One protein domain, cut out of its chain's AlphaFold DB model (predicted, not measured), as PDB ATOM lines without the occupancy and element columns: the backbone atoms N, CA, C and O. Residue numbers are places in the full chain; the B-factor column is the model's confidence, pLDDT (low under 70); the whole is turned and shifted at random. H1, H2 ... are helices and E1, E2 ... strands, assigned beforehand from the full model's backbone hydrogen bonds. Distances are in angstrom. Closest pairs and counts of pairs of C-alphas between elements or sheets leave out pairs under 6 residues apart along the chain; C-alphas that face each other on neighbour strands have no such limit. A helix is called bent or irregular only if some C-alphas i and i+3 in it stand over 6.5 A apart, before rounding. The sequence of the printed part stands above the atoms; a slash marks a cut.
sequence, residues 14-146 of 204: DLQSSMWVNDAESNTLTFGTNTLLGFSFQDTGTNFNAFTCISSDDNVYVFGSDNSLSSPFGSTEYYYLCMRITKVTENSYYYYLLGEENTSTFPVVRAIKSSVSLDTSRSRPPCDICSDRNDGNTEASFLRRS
ATOM      1  N   ASP A  14      84.632 -45.975 -23.875       88.19
ATOM      2  CA  ASP A  14      83.203 -46.220 -23.756       88.19
ATOM      3  C   ASP A  14      82.686 -46.097 -22.320       88.19
ATOM      4  O   ASP A  14      81.480 -45.936 -22.160       88.19
ATOM      5  N   LEU A  15      83.567 -46.145 -21.313       88.00
ATOM      6  CA  LEU A  15      83.270 -45.810 -19.918       88.00
ATOM      7  C   LEU A  15      83.189 -44.286 -19.717       88.00
ATOM      8  O   LEU A  15      82.407 -43.812 -18.891       88.00
ATOM      9  N   GLN A  16      83.969 -43.525 -20.486       89.75
ATOM     10  CA  GLN A  16      84.082 -42.074 -20.351       89.75
ATOM     11  C   GLN A  16      82.803 -41.325 -20.769       89.75
ATOM     12  O   GLN A  16      81.962 -41.820 -21.526       89.75
ATOM     13  N   SER A  17      82.682 -40.088 -20.275       79.12
ATOM     14  CA  SER A  17      81.661 -39.095 -20.655       79.12
ATOM     15  C   SER A  17      80.222 -39.610 -20.557       79.12
ATOM     16  O   SER A  17      79.326 -39.120 -21.240       79.12
ATOM     17  N   SER A  18      80.007 -40.601 -19.693       81.69
ATOM     18  CA  SER A  18      78.731 -41.269 -19.475       81.69
ATOM     19  C   SER A  18      78.441 -41.334 -17.979       81.69
ATOM     20  O   SER A  18      79.352 -41.442 -17.156       81.69
ATOM     21  N   MET A  19      77.158 -41.285 -17.628       90.38
ATOM     22  CA  MET A  19      76.704 -41.597 -16.275       90.38
ATOM     23  C   MET A  19      76.412 -43.091 -16.180       90.38
ATOM     24  O   MET A  19      75.756 -43.659 -17.056       90.38
ATOM     25  N   TRP A  20      76.849 -43.712 -15.096       93.06
ATOM     26  CA  TRP A  20      76.710 -45.135 -14.832       93.06
ATOM     27  C   TRP A  20      75.917 -45.330 -13.555       93.06
ATOM     28  O   TRP A  20      76.307 -44.840 -12.501       93.06
ATOM     29  N   VAL A  21      74.797 -46.034 -13.648       93.25
ATOM     30  CA  VAL A  21      74.047 -46.481 -12.477       93.25
ATOM     31  C   VAL A  21      74.854 -47.588 -11.816       93.25
ATOM     32  O   VAL A  21      75.196 -48.571 -12.472       93.25
ATOM     33  N   ASN A  22      75.176 -47.399 -10.543       89.81
ATOM     34  CA  ASN A  22      75.847 -48.383  -9.712       89.81
ATOM     35  C   ASN A  22      74.799 -49.122  -8.885       89.81
ATOM     36  O   ASN A  22      74.254 -48.587  -7.916       89.81
ATOM     37  N   ASP A  23      74.514 -50.355  -9.287       82.31
ATOM     38  CA  ASP A  23      73.419 -51.134  -8.715       82.31
ATOM     39  C   ASP A  23      73.667 -51.479  -7.234       82.31
ATOM     40  O   ASP A  23      72.712 -51.645  -6.478       82.31
ATOM     41  N   ALA A  24      74.932 -51.535  -6.797       76.75
ATOM     42  CA  ALA A  24      75.291 -51.878  -5.421       76.75
ATOM     43  C   ALA A  24      74.965 -50.764  -4.412       76.75
ATOM     44  O   ALA A  24      74.556 -51.044  -3.288       76.75
ATOM     45  N   GLU A  25      75.134 -49.499  -4.802       75.38
ATOM     46  CA  GLU A  25      74.973 -48.351  -3.896       75.38
ATOM     47  C   GLU A  25      73.776 -47.463  -4.253       75.38
ATOM     48  O   GLU A  25      73.496 -46.491  -3.554       75.38
ATOM     49  N   SER A  26      73.048 -47.788  -5.328       80.31
ATOM     50  CA  SER A  26      71.935 -46.976  -5.842       80.31
ATOM     51  C   SER A  26      72.322 -45.511  -6.122       80.31
ATOM     52  O   SER A  26      71.478 -44.616  -6.063       80.31
ATOM     53  N   ASN A  27      73.595 -45.257  -6.439       85.94
ATOM     54  CA  ASN A  27      74.124 -43.960  -6.862       85.94
ATOM     55  C   ASN A  27      74.499 -43.984  -8.354       85.94
ATOM     56  O   ASN A  27      74.398 -45.001  -9.045       85.94
ATOM     57  N   THR A  28      74.909 -42.827  -8.872       91.31
ATOM     58  CA  THR A  28      75.453 -42.708 -10.226       91.31
ATOM     59  C   THR A  28      76.918 -42.325 -10.162       91.31
ATOM     60  O   THR A  28      77.258 -41.338  -9.512       91.31
ATOM     61  N   LEU A  29      77.757 -43.063 -10.880       92.69
ATOM     62  CA  LEU A  29      79.157 -42.729 -11.100       92.69
ATOM     63  C   LEU A  29      79.321 -42.062 -12.464       92.69
ATOM     64  O   LEU A  29      78.733 -42.500 -13.453       92.69
ATOM     65  N   THR A  30      80.147 -41.027 -12.527       93.31
ATOM     66  CA  THR A  30      80.500 -40.366 -13.787       93.31
ATOM     67  C   THR A  30      81.998 -40.482 -13.985       93.31
ATOM     68  O   THR A  30      82.771 -39.950 -13.187       93.31
ATOM     69  N   PHE A  31      82.395 -41.163 -15.056       91.81
ATOM     70  CA  PHE A  31      83.793 -41.291 -15.450       91.81
ATOM     71  C   PHE A  31      84.105 -40.224 -16.501       91.81
ATOM     72  O   PHE A  31      83.509 -40.200 -17.579       91.81
ATOM     73  N   GLY A  32      85.013 -39.308 -16.178       89.75
ATOM     74  CA  GLY A  32      85.636 -38.421 -17.156       89.75
ATOM     75  C   GLY A  32      86.785 -39.124 -17.876       89.75
ATOM     76  O   GLY A  32      86.940 -40.337 -17.787       89.75
ATOM     77  N   THR A  33      87.633 -38.358 -18.563       88.81
ATOM     78  CA  THR A  33      88.838 -38.915 -19.198       88.81
ATOM     79  C   THR A  33      89.800 -39.497 -18.163       88.81
ATOM     80  O   THR A  33      90.248 -40.628 -18.318       88.81
ATOM     81  N   ASN A  34      90.036 -38.752 -17.077       89.44
ATOM     82  CA  ASN A  34      90.908 -39.138 -15.964       89.44
ATOM     83  C   ASN A  34      90.242 -38.914 -14.599       89.44
ATOM     84  O   ASN A  34      90.932 -38.856 -13.592       89.44
ATOM     85  N   THR A  35      88.924 -38.729 -14.537       91.56
ATOM     86  CA  THR A  35      88.229 -38.366 -13.293       91.56
ATOM     87  C   THR A  35      87.101 -39.333 -12.977       91.56
ATOM     88  O   THR A  35      86.517 -39.945 -13.872       91.56
ATOM     89  N   LEU A  36      86.787 -39.450 -11.693       92.69
ATOM     90  CA  LEU A  36      85.673 -40.214 -11.159       92.69
ATOM     91  C   LEU A  36      84.884 -39.333 -10.189       92.69
ATOM     92  O   LEU A  36      85.429 -38.815  -9.214       92.69
ATOM     93  N   LEU A  37      83.589 -39.194 -10.458       92.94
ATOM     94  CA  LEU A  37      82.626 -38.491  -9.614       92.94
ATOM     95  C   LEU A  37      81.510 -39.440  -9.172       92.94
ATOM     96  O   LEU A  37      81.253 -40.454  -9.820       92.94
ATOM     97  N   GLY A  38      80.805 -39.072  -8.102       88.06
ATOM     98  CA  GLY A  38      79.641 -39.813  -7.593       88.06
ATOM     99  C   GLY A  38      79.984 -40.871  -6.545       88.06
ATOM    100  O   GLY A  38      79.115 -41.278  -5.776       88.06
ATOM    101  N   PHE A  39      81.262 -41.237  -6.448       86.44
ATOM    102  CA  PHE A  39      81.794 -41.916  -5.278       86.44
ATOM    103  C   PHE A  39      81.984 -40.884  -4.170       86.44
ATOM    104  O   PHE A  39      82.740 -39.934  -4.373       86.44
ATOM    105  N   SER A  40      81.293 -41.015  -3.031       86.44
ATOM    106  CA  SER A  40      81.388 -40.001  -1.978       86.44
ATOM    107  C   SER A  40      81.351 -40.532  -0.555       86.44
ATOM    108  O   SER A  40      80.493 -41.342  -0.218       86.44
ATOM    109  N   PHE A  41      82.216 -39.987   0.297       85.50
ATOM    110  CA  PHE A  41      82.198 -40.194   1.743       85.50
ATOM    111  C   PHE A  41      82.724 -38.954   2.475       85.50
ATOM    112  O   PHE A  41      83.258 -38.028   1.861       85.50
ATOM    113  N   GLN A  42      82.565 -38.931   3.797       87.06
ATOM    114  CA  GLN A  42      83.068 -37.865   4.657       87.06
ATOM    115  C   GLN A  42      84.023 -38.450   5.702       87.06
ATOM    116  O   GLN A  42      83.675 -39.424   6.364       87.06
ATOM    117  N   ASP A  43      85.193 -37.832   5.876       84.44
ATOM    118  CA  ASP A  43      86.085 -38.074   7.019       84.44
ATOM    119  C   ASP A  43      86.385 -36.740   7.706       84.44
ATOM    120  O   ASP A  43      86.770 -35.762   7.062       84.44
ATOM    121  N   THR A  44      86.180 -36.697   9.024       86.31
ATOM    122  CA  THR A  44      86.514 -35.547   9.877       86.31
ATOM    123  C   THR A  44      85.935 -34.225   9.332       86.31
ATOM    124  O   THR A  44      86.573 -33.176   9.336       86.31
ATOM    125  N   GLY A  45      84.704 -34.277   8.807       85.50
ATOM    126  CA  GLY A  45      83.988 -33.127   8.238       85.50
ATOM    127  C   GLY A  45      84.406 -32.720   6.818       85.50
ATOM    128  O   GLY A  45      83.764 -31.852   6.229       85.50
ATOM    129  N   THR A  46      85.427 -33.353   6.238       89.00
ATOM    130  CA  THR A  46      85.829 -33.131   4.842       89.00
ATOM    131  C   THR A  46      85.109 -34.119   3.938       89.00
ATOM    132  O   THR A  46      85.139 -35.325   4.178       89.00
ATOM    133  N   ASN A  47      84.461 -33.610   2.890       89.19
ATOM    134  CA  ASN A  47      83.803 -34.439   1.887       89.19
ATOM    135  C   ASN A  47      84.789 -34.818   0.778       89.19
ATOM    136  O   ASN A  47      85.450 -33.955   0.197       89.19
ATOM    137  N   PHE A  48      84.824 -36.101   0.448       90.38
ATOM    138  CA  PHE A  48      85.564 -36.661  -0.675       90.38
ATOM    139  C   PHE A  48      84.538 -37.132  -1.686       90.38
ATOM    140  O   PHE A  48      83.804 -38.067  -1.399       90.38
ATOM    141  N   ASN A  49      84.425 -36.449  -2.821       91.06
ATOM    142  CA  ASN A  49      83.395 -36.709  -3.834       91.06
ATOM    143  C   ASN A  49      83.921 -36.641  -5.278       91.06
ATOM    144  O   ASN A  49      83.152 -36.817  -6.227       91.06
ATOM    145  N   ALA A  50      85.211 -36.351  -5.430       92.56
ATOM    146  CA  ALA A  50      85.904 -36.249  -6.695       92.56
ATOM    147  C   ALA A  50      87.291 -36.869  -6.556       92.56
ATOM    148  O   ALA A  50      87.990 -36.658  -5.556       92.56
ATOM    149  N   PHE A  51      87.639 -37.676  -7.550       93.56
ATOM    150  CA  PHE A  51      88.900 -38.386  -7.595       93.56
ATOM    151  C   PHE A  51      89.481 -38.315  -9.001       93.56
ATOM    152  O   PHE A  51      88.760 -38.404  -9.999       93.56
ATOM    153  N   THR A  52      90.800 -38.234  -9.073       92.81
ATOM    154  CA  THR A  52      91.558 -38.204 -10.317       92.81
ATOM    155  C   THR A  52      92.369 -39.485 -10.442       92.81
ATOM    156  O   THR A  52      93.063 -39.883  -9.509       92.81
ATOM    157  N   CYS A  53      92.293 -40.153 -11.591       91.94
ATOM    158  CA  CYS A  53      93.130 -41.304 -11.887       91.94
ATOM    159  C   CYS A  53      94.596 -40.868 -11.941       91.94
ATOM    160  O   CYS A  53      94.970 -39.997 -12.728       91.94
ATOM    161  N   ILE A  54      95.417 -41.497 -11.109       90.31
ATOM    162  CA  ILE A  54      96.846 -41.207 -10.980       90.31
ATOM    163  C   ILE A  54      97.733 -42.338 -11.494       90.31
ATOM    164  O   ILE A  54      98.921 -42.119 -11.706       90.31
ATOM    165  N   SER A  55      97.186 -43.546 -11.653       88.12
ATOM    166  CA  SER A  55      97.929 -44.722 -12.103       88.12
ATOM    167  C   SER A  55      96.968 -45.806 -12.594       88.12
ATOM    168  O   SER A  55      95.846 -45.915 -12.091       88.12
ATOM    169  N   SER A  56      97.399 -46.612 -13.562       86.94
ATOM    170  CA  SER A  56      96.620 -47.734 -14.093       86.94
ATOM    171  C   SER A  56      97.515 -48.865 -14.592       86.94
ATOM    172  O   SER A  56      98.567 -48.608 -15.172       86.94
ATOM    173  N   ASP A  57      97.087 -50.106 -14.369       85.00
ATOM    174  CA  ASP A  57      97.777 -51.331 -14.784       85.00
ATOM    175  C   ASP A  57      96.765 -52.479 -14.875       85.00
ATOM    176  O   ASP A  57      95.992 -52.682 -13.945       85.00
ATOM    177  N   ASP A  58      96.736 -53.198 -15.998       82.44
ATOM    178  CA  ASP A  58      95.858 -54.352 -16.263       82.44
ATOM    179  C   ASP A  58      94.436 -54.256 -15.655       82.44
ATOM    180  O   ASP A  58      94.038 -55.017 -14.769       82.44
ATOM    181  N   ASN A  59      93.656 -53.272 -16.122       85.25
ATOM    182  CA  ASN A  59      92.288 -52.970 -15.666       85.25
ATOM    183  C   ASN A  59      92.146 -52.557 -14.190       85.25
ATOM    184  O   ASN A  59      91.021 -52.384 -13.716       85.25
ATOM    185  N   VAL A  60      93.246 -52.389 -13.460       86.75
ATOM    186  CA  VAL A  60      93.287 -51.780 -12.133       86.75
ATOM    187  C   VAL A  60      93.613 -50.303 -12.285       86.75
ATOM    188  O   VAL A  60      94.604 -49.930 -12.905       86.75
ATOM    189  N   TYR A  61      92.779 -49.461 -11.696       89.75
ATOM    190  CA  TYR A  61      92.874 -48.011 -11.735       89.75
ATOM    191  C   TYR A  61      92.999 -47.490 -10.311       89.75
ATOM    192  O   TYR A  61      92.254 -47.908  -9.423       89.75
ATOM    193  N   VAL A  62      93.929 -46.566 -10.098       90.62
ATOM    194  CA  VAL A  62      94.100 -45.868  -8.827       90.62
ATOM    195  C   VAL A  62      93.614 -44.449  -9.001       90.62
ATOM    196  O   VAL A  62      94.204 -43.677  -9.756       90.62
ATOM    197  N   PHE A  63      92.565 -44.094  -8.273       92.44
ATOM    198  CA  PHE A  63      92.067 -42.733  -8.210       92.44
ATOM    199  C   PHE A  63      92.466 -42.096  -6.881       92.44
ATOM    200  O   PHE A  63      92.070 -42.575  -5.823       92.44
ATOM    201  N   GLY A  64      93.255 -41.024  -6.928       92.38
ATOM    202  CA  GLY A  64      93.572 -40.205  -5.760       92.38
ATOM    203  C   GLY A  64      92.500 -39.143  -5.540       92.38
ATOM    204  O   GLY A  64      91.973 -38.592  -6.505       92.38
ATOM    205  N   SER A  65      92.160 -38.860  -4.287       93.12
ATOM    206  CA  SER A  65      91.199 -37.818  -3.943       93.12
ATOM    207  C   SER A  65      91.723 -36.432  -4.303       93.12
ATOM    208  O   SER A  65      92.884 -36.115  -4.045       93.12
ATOM    209  N   ASP A  66      90.844 -35.583  -4.829       92.50
ATOM    210  CA  ASP A  66      91.215 -34.203  -5.166       92.50
ATOM    211  C   ASP A  66      91.359 -33.337  -3.900       92.50
ATOM    212  O   ASP A  66      92.174 -32.416  -3.842       92.50
ATOM    213  N   ASN A  67      90.598 -33.674  -2.852       91.75
ATOM    214  CA  ASN A  67      90.723 -33.087  -1.520       91.75
ATOM    215  C   ASN A  67      91.726 -33.868  -0.661       91.75
ATOM    216  O   ASN A  67      91.931 -35.070  -0.847       91.75
ATOM    217  N   SER A  68      92.285 -33.194   0.342       91.56
ATOM    218  CA  SER A  68      93.209 -33.769   1.323       91.56
ATOM    219  C   SER A  68      92.810 -33.420   2.752       91.56
ATOM    220  O   SER A  68      92.131 -32.420   2.984       91.56
ATOM    221  N   LEU A  69      93.317 -34.183   3.715       90.44
ATOM    222  CA  LEU A  69      93.269 -33.846   5.137       90.44
ATOM    223  C   LEU A  69      94.621 -33.341   5.615       90.44
ATOM    224  O   LEU A  69      95.667 -33.766   5.132       90.44
ATOM    225  N   SER A  70      94.590 -32.494   6.634       88.19
ATOM    226  CA  SER A  70      95.767 -32.211   7.448       88.19
ATOM    227  C   SER A  70      95.750 -33.147   8.649       88.19
ATOM    228  O   SER A  70      94.825 -33.095   9.461       88.19
ATOM    229  N   SER A  71      96.760 -34.003   8.776       81.56
ATOM    230  CA  SER A  71      96.918 -34.841   9.958       81.56
ATOM    231  C   SER A  71      97.255 -33.973  11.179       81.56
ATOM    232  O   SER A  71      97.876 -32.912  11.037       81.56
ATOM    233  N   PRO A  72      96.934 -34.429  12.402       78.75
ATOM    234  CA  PRO A  72      97.327 -33.740  13.634       78.75
ATOM    235  C   PRO A  72      98.844 -33.530  13.780       78.75
ATOM    236  O   PRO A  72      99.279 -32.690  14.562       78.75
ATOM    237  N   PHE A  73      99.648 -34.285  13.025       82.38
ATOM    238  CA  PHE A  73     101.110 -34.218  13.021       82.38
ATOM    239  C   PHE A  73     101.667 -33.360  11.872       82.38
ATOM    240  O   PHE A  73     102.877 -33.330  11.660       82.38
ATOM    241  N   GLY A  74     100.802 -32.656  11.135       82.69
ATOM    242  CA  GLY A  74     101.181 -31.719  10.077       82.69
ATOM    243  C   GLY A  74     101.446 -32.355   8.711       82.69
ATOM    244  O   GLY A  74     101.886 -31.655   7.803       82.69
ATOM    245  N   SER A  75     101.184 -33.653   8.537       86.50
ATOM    246  CA  SER A  75     101.266 -34.305   7.225       86.50
ATOM    247  C   SER A  75      99.972 -34.119   6.438       86.50
ATOM    248  O   SER A  75      98.887 -34.160   7.010       86.50
ATOM    249  N   THR A  76     100.067 -33.974   5.120       89.62
ATOM    250  CA  THR A  76      98.894 -34.012   4.241       89.62
ATOM    251  C   THR A  76      98.541 -35.463   3.928       89.62
ATOM    252  O   THR A  76      99.408 -36.237   3.536       89.62
ATOM    253  N   GLU A  77      97.279 -35.836   4.114       89.81
ATOM    254  CA  GLU A  77      96.766 -37.177   3.840       89.81
ATOM    255  C   GLU A  77      95.772 -37.145   2.681       89.81
ATOM    256  O   GLU A  77      94.921 -36.257   2.596       89.81
ATOM    257  N   TYR A  78      95.864 -38.147   1.813       90.81
ATOM    258  CA  TYR A  78      94.983 -38.356   0.671       90.81
ATOM    259  C   TYR A  78      94.292 -39.711   0.778       90.81
ATOM    260  O   TYR A  78      94.795 -40.640   1.421       90.81
ATOM    261  N   TYR A  79      93.148 -39.817   0.112       90.56
ATOM    262  CA  TYR A  79      92.434 -41.069  -0.065       90.56
ATOM    263  C   TYR A  79      92.641 -41.618  -1.468       90.56
ATOM    264  O   TYR A  79      92.681 -40.869  -2.440       90.56
ATOM    265  N   TYR A  80      92.731 -42.938  -1.569       90.50
ATOM    266  CA  TYR A  80      92.944 -43.647  -2.818       90.50
ATOM    267  C   TYR A  80      91.849 -44.697  -3.012       90.50
ATOM    268  O   TYR A  80      91.628 -45.543  -2.144       90.50
ATOM    269  N   LEU A  81      91.165 -44.643  -4.155       90.19
ATOM    270  CA  LEU A  81      90.259 -45.686  -4.624       90.19
ATOM    271  C   LEU A  81      91.012 -46.568  -5.605       90.19
ATOM    272  O   LEU A  81      91.402 -46.129  -6.686       90.19
ATOM    273  N   CYS A  82      91.188 -47.821  -5.233       88.56
ATOM    274  CA  CYS A  82      91.750 -48.830  -6.105       88.56
ATOM    275  C   CYS A  82      90.601 -49.617  -6.718       88.56
ATOM    276  O   CYS A  82      89.885 -50.316  -6.010       88.56
ATOM    277  N   MET A  83      90.391 -49.492  -8.022       88.56
ATOM    278  CA  MET A  83      89.268 -50.111  -8.716       88.56
ATOM    279  C   MET A  83      89.772 -51.046  -9.799       88.56
ATOM    280  O   MET A  83      90.451 -50.603 -10.719       88.56
ATOM    281  N   ARG A  84      89.396 -52.324  -9.756       88.69
ATOM    282  CA  ARG A  84      89.504 -53.196 -10.930       88.69
ATOM    283  C   ARG A  84      88.219 -53.099 -11.731       88.69
ATOM    284  O   ARG A  84      87.178 -53.453 -11.193       88.69
ATOM    285  N   ILE A  85      88.279 -52.654 -12.980       90.31
ATOM    286  CA  ILE A  85      87.105 -52.419 -13.829       90.31
ATOM    287  C   ILE A  85      87.144 -53.361 -15.034       90.31
ATOM    288  O   ILE A  85      88.047 -53.278 -15.858       90.31
ATOM    289  N   THR A  86      86.137 -54.220 -15.177       91.31
ATOM    290  CA  THR A  86      86.052 -55.212 -16.257       91.31
ATOM    291  C   THR A  86      84.825 -54.958 -17.119       91.31
ATOM    292  O   THR A  86      83.695 -54.919 -16.625       91.31
ATOM    293  N   LYS A  87      85.033 -54.822 -18.431       92.06
ATOM    294  CA  LYS A  87      83.946 -54.665 -19.401       92.06
ATOM    295  C   LYS A  87      83.148 -55.959 -19.544       92.06
ATOM    296  O   LYS A  87      83.726 -57.026 -19.736       92.06
ATOM    297  N   VAL A  88      81.822 -55.846 -19.511       92.50
ATOM    298  CA  VAL A  88      80.900 -56.958 -19.795       92.50
ATOM    299  C   VAL A  88      80.283 -56.775 -21.175       92.50
ATOM    300  O   VAL A  88      80.343 -57.666 -22.017       92.50
ATOM    301  N   THR A  89      79.718 -55.592 -21.425       92.06
ATOM    302  CA  THR A  89      79.196 -55.166 -22.730       92.06
ATOM    303  C   THR A  89      79.577 -53.706 -22.979       92.06
ATOM    304  O   THR A  89      80.202 -53.069 -22.140       92.06
ATOM    305  N   GLU A  90      79.183 -53.124 -24.110       86.56
ATOM    306  CA  GLU A  90      79.343 -51.678 -24.351       86.56
ATOM    307  C   GLU A  90      78.568 -50.805 -23.347       86.56
ATOM    308  O   GLU A  90      78.917 -49.648 -23.120       86.56
ATOM    309  N   ASN A  91      77.530 -51.358 -22.716       90.25
ATOM    310  CA  ASN A  91      76.649 -50.639 -21.795       90.25
ATOM    311  C   ASN A  91      76.717 -51.174 -20.362       90.25
ATOM    312  O   ASN A  91      75.888 -50.786 -19.533       90.25
ATOM    313  N   SER A  92      77.675 -52.054 -20.059       92.38
ATOM    314  CA  SER A  92      77.826 -52.605 -18.717       92.38
ATOM    315  C   SER A  92      79.251 -53.002 -18.350       92.38
ATOM    316  O   SER A  92      79.996 -53.564 -19.157       92.38
ATOM    317  N   TYR A  93      79.582 -52.764 -17.085       94.00
ATOM    318  CA  TYR A  93      80.864 -53.070 -16.461       94.00
ATOM    319  C   TYR A  93      80.642 -53.742 -15.103       94.00
ATOM    320  O   TYR A  93      79.646 -53.479 -14.435       94.00
ATOM    321  N   TYR A  94      81.595 -54.563 -14.672       92.44
ATOM    322  CA  TYR A  94      81.784 -54.863 -13.253       92.44
ATOM    323  C   TYR A  94      82.961 -54.057 -12.728       92.44
ATOM    324  O   TYR A  94      83.931 -53.835 -13.456       92.44
ATOM    325  N   TYR A  95      82.909 -53.671 -11.458       90.31
ATOM    326  CA  TYR A  95      84.096 -53.214 -10.755       90.31
ATOM    327  C   TYR A  95      84.244 -53.863  -9.380       90.31
ATOM    328  O   TYR A  95      83.263 -54.261  -8.756       90.31
ATOM    329  N   TYR A  96      85.490 -53.938  -8.923       87.00
ATOM    330  CA  TYR A  96      85.879 -54.351  -7.577       87.00
ATOM    331  C   TYR A  96      86.690 -53.234  -6.939       87.00
ATOM    332  O   TYR A  96      87.574 -52.682  -7.596       87.00
ATOM    333  N   LEU A  97      86.435 -52.929  -5.670       85.44
ATOM    334  CA  LEU A  97      87.259 -52.008  -4.891       85.44
ATOM    335  C   LEU A  97      88.345 -52.792  -4.163       85.44
ATOM    336  O   LEU A  97      88.048 -53.552  -3.255       85.44
ATOM    337  N   LEU A  98      89.600 -52.630  -4.563       79.12
ATOM    338  CA  LEU A  98      90.751 -53.334  -4.004       79.12
ATOM    339  C   LEU A  98      91.311 -52.541  -2.814       79.12
ATOM    340  O   LEU A  98      92.208 -51.724  -2.981       79.12
ATOM    341  N   GLY A  99      90.756 -52.738  -1.623       64.56
ATOM    342  CA  GLY A  99      91.209 -52.036  -0.411       64.56
ATOM    343  C   GLY A  99      90.079 -51.530   0.474       64.56
ATOM    344  O   GLY A  99      90.204 -50.463   1.075       64.56
ATOM    345  N   GLU A 100      88.966 -52.261   0.525       60.12
ATOM    346  CA  GLU A 100      87.880 -51.964   1.453       60.12
ATOM    347  C   GLU A 100      88.325 -52.260   2.886       60.12
ATOM    348  O   GLU A 100      88.664 -53.392   3.228       60.12
ATOM    349  N   GLU A 101      88.298 -51.244   3.747       55.91
ATOM    350  CA  GLU A 101      88.445 -51.445   5.181       55.91
ATOM    351  C   GLU A 101      87.069 -51.810   5.752       55.91
ATOM    352  O   GLU A 101      86.226 -50.954   6.048       55.91
ATOM    353  N   ASN A 102      86.831 -53.115   5.899       46.97
ATOM    354  CA  ASN A 102      85.676 -53.649   6.614       46.97
ATOM    355  C   ASN A 102      85.868 -53.446   8.121       46.97
ATOM    356  O   ASN A 102      86.150 -54.385   8.865       46.97
ATOM    357  N   THR A 103      85.730 -52.211   8.602       45.28
ATOM    358  CA  THR A 103      85.668 -51.995  10.050       45.28
ATOM    359  C   THR A 103      84.280 -52.408  10.541       45.28
ATOM    360  O   THR A 103      83.261 -51.917  10.067       45.28
ATOM    361  N   SER A 104      84.208 -53.305  11.525       44.12
ATOM    362  CA  SER A 104      82.941 -53.759  12.126       44.12
ATOM    363  C   SER A 104      82.207 -52.674  12.932       44.12
ATOM    364  O   SER A 104      81.185 -52.951  13.553       44.12
ATOM    365  N   THR A 105      82.748 -51.452  12.978       41.88
ATOM    366  CA  THR A 105      82.346 -50.396  13.922       41.88
ATOM    367  C   THR A 105      81.985 -49.069  13.230       41.88
ATOM    368  O   THR A 105      81.396 -48.201  13.867       41.88
ATOM    369  N   PHE A 106      82.252 -48.910  11.928       44.25
ATOM    370  CA  PHE A 106      81.950 -47.702  11.144       44.25
ATOM    371  C   PHE A 106      81.446 -48.093   9.741       44.25
ATOM    372  O   PHE A 106      81.614 -49.252   9.358       44.25
ATOM    373  N   PRO A 107      80.785 -47.198   8.971       51.94
ATOM    374  CA  PRO A 107      80.442 -47.505   7.580       51.94
ATOM    375  C   PRO A 107      81.684 -47.999   6.830       51.94
ATOM    376  O   PRO A 107      82.774 -47.474   7.050       51.94
ATOM    377  N   VAL A 108      81.512 -49.012   5.976       55.69
ATOM    378  CA  VAL A 108      82.587 -49.619   5.175       55.69
ATOM    379  C   VAL A 108      83.379 -48.508   4.484       55.69
ATOM    380  O   VAL A 108      82.841 -47.797   3.631       55.69
ATOM    381  N   VAL A 109      84.639 -48.314   4.885       58.00
ATOM    382  CA  VAL A 109      85.502 -47.293   4.285       58.00
ATOM    383  C   VAL A 109      86.118 -47.916   3.046       58.00
ATOM    384  O   VAL A 109      86.987 -48.779   3.112       58.00
ATOM    385  N   ARG A 110      85.631 -47.487   1.888       71.50
ATOM    386  CA  ARG A 110      85.960 -48.065   0.581       71.50
ATOM    387  C   ARG A 110      87.192 -47.432  -0.090       71.50
ATOM    388  O   ARG A 110      87.338 -47.495  -1.307       71.50
ATOM    389  N   ALA A 111      88.047 -46.774   0.694       78.75
ATOM    390  CA  ALA A 111      89.211 -46.032   0.220       78.75
ATOM    391  C   ALA A 111      90.401 -46.193   1.175       78.75
ATOM    392  O   ALA A 111      90.236 -46.207   2.394       78.75
ATOM    393  N   ILE A 112      91.611 -46.240   0.622       83.75
ATOM    394  CA  ILE A 112      92.857 -46.349   1.384       83.75
ATOM    395  C   ILE A 112      93.347 -44.944   1.736       83.75
ATOM    396  O   ILE A 112      93.525 -44.110   0.851       83.75
ATOM    397  N   LYS A 113      93.599 -44.681   3.020       86.44
ATOM    398  CA  LYS A 113      94.188 -43.420   3.491       86.44
ATOM    399  C   LYS A 113      95.713 -43.512   3.514       86.44
ATOM    400  O   LYS A 113      96.253 -44.480   4.045       86.44
ATOM    401  N   SER A 114      96.416 -42.504   2.999       83.75
ATOM    402  CA  SER A 114      97.883 -42.446   3.054       83.75
ATOM    403  C   SER A 114      98.407 -41.012   3.133       83.75
ATOM    404  O   SER A 114      97.824 -40.093   2.562       83.75
ATOM    405  N   SER A 115      99.531 -40.821   3.831       84.62
ATOM    406  CA  SER A 115     100.248 -39.542   3.958       84.62
ATOM    407  C   SER A 115     101.217 -39.256   2.804       84.62
ATOM    408  O   SER A 115     101.916 -38.242   2.802       84.62
ATOM    409  N   VAL A 116     101.293 -40.153   1.819       83.62
ATOM    410  CA  VAL A 116     102.100 -39.956   0.613       83.62
ATOM    411  C   VAL A 116     101.430 -38.908  -0.279       83.62
ATOM    412  O   VAL A 116     100.225 -38.986  -0.532       83.62
ATOM    413  N   SER A 117     102.209 -37.935  -0.770       84.38
ATOM    414  CA  SER A 117     101.697 -36.905  -1.682       84.38
ATOM    415  C   SER A 117     101.211 -37.514  -2.997       84.38
ATOM    416  O   SER A 117     101.777 -38.500  -3.474       84.38
ATOM    417  N   LEU A 118     100.209 -36.891  -3.623       82.44
ATOM    418  CA  LEU A 118      99.679 -37.341  -4.917       82.44
ATOM    419  C   LEU A 118     100.775 -37.476  -5.985       82.44
ATOM    420  O   LEU A 118     100.797 -38.472  -6.705       82.44
ATOM    421  N   ASP A 119     101.713 -36.529  -6.050       82.56
ATOM    422  CA  ASP A 119     102.823 -36.561  -7.013       82.56
ATOM    423  C   ASP A 119     103.760 -37.750  -6.785       82.56
ATOM    424  O   ASP A 119     104.231 -38.378  -7.732       82.56
ATOM    425  N   THR A 120     104.002 -38.103  -5.521       83.69
ATOM    426  CA  THR A 120     104.809 -39.281  -5.191       83.69
ATOM    427  C   THR A 120     104.051 -40.555  -5.559       83.69
ATOM    428  O   THR A 120     104.622 -41.455  -6.173       83.69
ATOM    429  N   SER A 121     102.754 -40.626  -5.250       80.44
ATOM    430  CA  SER A 121     101.902 -41.776  -5.572       80.44
ATOM    431  C   SER A 121     101.780 -42.023  -7.075       80.44
ATOM    432  O   SER A 121     101.814 -43.171  -7.500       80.44
ATOM    433  N   ARG A 122     101.739 -40.967  -7.895       80.94
ATOM    434  CA  ARG A 122     101.758 -41.048  -9.367       80.94
ATOM    435  C   ARG A 122     102.956 -41.819  -9.935       80.94
ATOM    436  O   ARG A 122     102.869 -42.376 -11.022       80.94
ATOM    437  N   SER A 123     104.073 -41.857  -9.208       80.62
ATOM    438  CA  SER A 123     105.274 -42.593  -9.623       80.62
ATOM    439  C   SER A 123     105.275 -44.070  -9.210       80.62
ATOM    440  O   SER A 123     106.145 -44.824  -9.650       80.62
ATOM    441  N   ARG A 124     104.324 -44.492  -8.366       79.19
ATOM    442  CA  ARG A 124     104.219 -45.871  -7.876       79.19
ATOM    443  C   ARG A 124     103.313 -46.696  -8.800       79.19
ATOM    444  O   ARG A 124     102.303 -46.184  -9.295       79.19
ATOM    445  N   PRO A 125     103.634 -47.981  -9.027       78.75
ATOM    446  CA  PRO A 125     102.737 -48.866  -9.756       78.75
ATOM    447  C   PRO A 125     101.434 -49.070  -8.960       78.75
ATOM    448  O   PRO A 125     101.463 -49.039  -7.727       78.75
ATOM    449  N   PRO A 126     100.289 -49.316  -9.625       77.62
ATOM    450  CA  PRO A 126      99.000 -49.506  -8.959       77.62
ATOM    451  C   PRO A 126      99.030 -50.571  -7.874       77.62
ATOM    452  O   PRO A 126      98.506 -50.357  -6.785       77.62
ATOM    453  N   CYS A 127      99.697 -51.694  -8.143       72.44
ATOM    454  CA  CYS A 127      99.855 -52.772  -7.177       72.44
ATOM    455  C   CYS A 127     100.519 -52.284  -5.882       72.44
ATOM    456  O   CYS A 127     100.037 -52.615  -4.815       72.44
ATOM    457  N   ASP A 128     101.520 -51.407  -5.927       77.56
ATOM    458  CA  ASP A 128     102.169 -50.905  -4.705       77.56
ATOM    459  C   ASP A 128     101.269 -49.985  -3.862       77.56
ATOM    460  O   ASP A 128     101.550 -49.765  -2.685       77.56
ATOM    461  N   ILE A 129     100.226 -49.402  -4.459       78.81
ATOM    462  CA  ILE A 129      99.237 -48.572  -3.756       78.81
ATOM    463  C   ILE A 129      98.073 -49.445  -3.264       78.81
ATOM    464  O   ILE A 129      97.568 -49.245  -2.162       78.81
ATOM    465  N   CYS A 130      97.655 -50.419  -4.073       78.38
ATOM    466  CA  CYS A 130      96.464 -51.235  -3.845       78.38
ATOM    467  C   CYS A 130      96.731 -52.553  -3.099       78.38
ATOM    468  O   CYS A 130      95.799 -53.159  -2.573       78.38
ATOM    469  N   SER A 131      97.977 -53.036  -3.055       65.69
ATOM    470  CA  SER A 131      98.345 -54.304  -2.408       65.69
ATOM    471  C   SER A 131      98.383 -54.228  -0.890       65.69
ATOM    472  O   SER A 131      98.335 -55.277  -0.252       65.69
ATOM    473  N   ASP A 132      98.416 -53.035  -0.298       54.38
ATOM    474  CA  ASP A 132      98.573 -52.906   1.151       54.38
ATOM    475  C   ASP A 132      97.372 -53.459   1.953       54.38
ATOM    476  O   ASP A 132      97.493 -53.602   3.169       54.38
ATOM    477  N   ARG A 133      96.215 -53.769   1.329       55.62
ATOM    478  CA  ARG A 133      94.965 -54.110   2.054       55.62
ATOM    479  C   ARG A 133      93.974 -55.033   1.319       55.62
ATOM    480  O   ARG A 133      92.762 -54.859   1.431       55.62
ATOM    481  N   ASN A 134      94.444 -55.985   0.514       51.06
ATOM    482  CA  ASN A 134      93.535 -56.862  -0.237       51.06
ATOM    483  C   ASN A 134      93.122 -58.100   0.591       51.06
ATOM    484  O   ASN A 134      93.693 -59.176   0.434       51.06
ATOM    485  N   ASP A 135      92.116 -57.954   1.458       53.41
ATOM    486  CA  ASP A 135      91.644 -59.020   2.366       53.41
ATOM    487  C   ASP A 135      90.755 -60.087   1.682       53.41
ATOM    488  O   ASP A 135      90.114 -60.900   2.346       53.41
ATOM    489  N   GLY A 136      90.684 -60.102   0.346       51.38
ATOM    490  CA  GLY A 136      90.000 -61.149  -0.426       51.38
ATOM    491  C   GLY A 136      88.465 -61.144  -0.362       51.38
ATOM    492  O   GLY A 136      87.844 -61.996  -0.993       51.38
ATOM    493  N   ASN A 137      87.850 -60.184   0.337       53.84
ATOM    494  CA  ASN A 137      86.397 -60.096   0.552       53.84
ATOM    495  C   ASN A 137      85.709 -58.977  -0.250       53.84
ATOM    496  O   ASN A 137      84.642 -58.509   0.135       53.84
ATOM    497  N   THR A 138      86.307 -58.514  -1.344       65.88
ATOM    498  CA  THR A 138      85.761 -57.390  -2.117       65.88
ATOM    499  C   THR A 138      84.611 -57.870  -3.000       65.88
ATOM    500  O   THR A 138      84.829 -58.660  -3.926       65.88
ATOM    501  N   GLU A 139      83.393 -57.411  -2.718       72.00
ATOM    502  CA  GLU A 139      82.215 -57.732  -3.527       72.00
ATOM    503  C   GLU A 139      82.267 -57.013  -4.886       72.00
ATOM    504  O   GLU A 139      82.773 -55.896  -5.012       72.00
ATOM    505  N   ALA A 140      81.764 -57.679  -5.929       83.00
ATOM    506  CA  ALA A 140      81.666 -57.086  -7.257       83.00
ATOM    507  C   ALA A 140      80.441 -56.170  -7.330       83.00
ATOM    508  O   ALA A 140      79.322 -56.610  -7.055       83.00
ATOM    509  N   SER A 141      80.629 -54.949  -7.815       88.38
ATOM    510  CA  SER A 141      79.541 -54.019  -8.112       88.38
ATOM    511  C   SER A 141      79.298 -53.944  -9.615       88.38
ATOM    512  O   SER A 141      80.238 -53.957 -10.413       88.38
ATOM    513  N   PHE A 142      78.028 -53.872 -10.019       91.94
ATOM    514  CA  PHE A 142      77.643 -53.767 -11.426       91.94
ATOM    515  C   PHE A 142      77.326 -52.322 -11.801       91.94
ATOM    516  O   PHE A 142      76.565 -51.634 -11.120       91.94
ATOM    517  N   LEU A 143      77.901 -51.886 -12.918       93.69
ATOM    518  CA  LEU A 143      77.650 -50.595 -13.533       93.69
ATOM    519  C   LEU A 143      76.857 -50.794 -14.812       93.69
ATOM    520  O   LEU A 143      77.280 -51.515 -15.720       93.69
ATOM    521  N   ARG A 144      75.743 -50.079 -14.921       93.75
ATOM    522  CA  ARG A 144      74.930 -50.022 -16.134       93.75
ATOM    523  C   ARG A 144      74.885 -48.600 -16.658       93.75
ATOM    524  O   ARG A 144      74.629 -47.666 -15.902       93.75
ATOM    525  N   ARG A 145      75.102 -48.425 -17.961       91.81
ATOM    526  CA  ARG A 145      75.028 -47.100 -18.582       91.81
ATOM    527  C   ARG A 145      73.641 -46.504 -18.342       91.81
ATOM    528  O   ARG A 145      72.627 -47.162 -18.591       91.81
ATOM    529  N   SER A 146      73.593 -45.269 -17.852       86.88
ATOM    530  CA  SER A 146      72.337 -44.546 -17.688       86.88
ATOM    531  C   SER A 146      71.716 -44.284 -19.057       86.88
ATOM    532  O   SER A 146      72.384 -43.834 -19.985       86.88
TER     533      SER A 146
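This is residues 14 to 146 of the 204 residues of an uncharacterized protein of Mytilus galloprovincialis (UniProt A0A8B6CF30). Eight antiparallel strands, E1 to E7 and E9, ring an axis as a closed barrel, with E9 closing the ring between E7 and E1. Two short helices, H1 and H2, pack on its outside; the short strand E8 is paired onto one part of the long strand E6, and residues 98 to 111 form a long loop between E7 and E8. The printed part has 133 residues, with nine named strands and two named helices in the order E1 to E8, H1, H2, E9; the class is mostly strand. It is compact, with a radius of gyration of the C-alphas of 14.4 A and spans of 46 by 34 by 27 A.

E1, residues 18 to 22, E2, residues 27 to 31, E3, residues 35 to 43, E4, residues 46 to 57, E5, residues 60 to 65, E6, residues 76 to 89, and E7, residues 92 to 97, form a meander, each strand the antiparallel neighbour of the one before, and each successive two a hairpin. Within hydrogen-bond range are N 20 and O 29 of E1 and E2 at 2.8 A, N 30 and O 37 of E2 and E3 at 3.0 A, N 41 and O 48 of E3 and E4 at 3.0 A, N 54 and O 62 of E4 and E5 at 2.8 A, N 63 and O 81 of E5 and E6 at 2.8 A, and N 86 and O 94 of E6 and E7 at 2.8 A. E3 bends by 77 degrees at residue 38 and E4 by 58 degrees at residue 49. E8, residues 112 to 114, is antiparallel to E6, with N 80 and O 112 at 2.8 A, and lies on the same side of E6 as E7. H1, residues 118 to 122, is on the barrel, outside it and over E6, at a height over the sheet of 7.3 A. H2, residues 126 to 133, is also on it and outside, at a height of 8.0 A, and runs across the strands at 69 degrees to E5 on the local plane; the closest C-alphas of E6 and H2 are those of Cys 82 and Cys 130, 5.8 A apart. H2 is only just irregular, with C-alphas 130 and 133 6.7 A apart. Every O i to N i+4 pair is within range in H1, and 2 of 4 in H2. E9, residues 140 to 145, pairs antiparallel with E7, N 95 and O 141 at 2.9 A, and with E1, N 21 and O 144 at 2.8 A.

E1 begins at C-alpha 18, (78.731, -41.269, -19.475). E3 is 20.4 A long from first to last C-alpha, E4 29.3 A and E6 39.5 A. E9, 16.5 A long, ends at C-alpha 145, (75.028, -47.100, -18.582).

The C-alphas farthest apart, those of Phe 73 and Thr 89, are 46.9 A apart. The printed part has no cut; the link from E7 to E8 is long. Mean pLDDT of the printed part is 82.2, with residues 99 to 109 and 131 to 138 under 70.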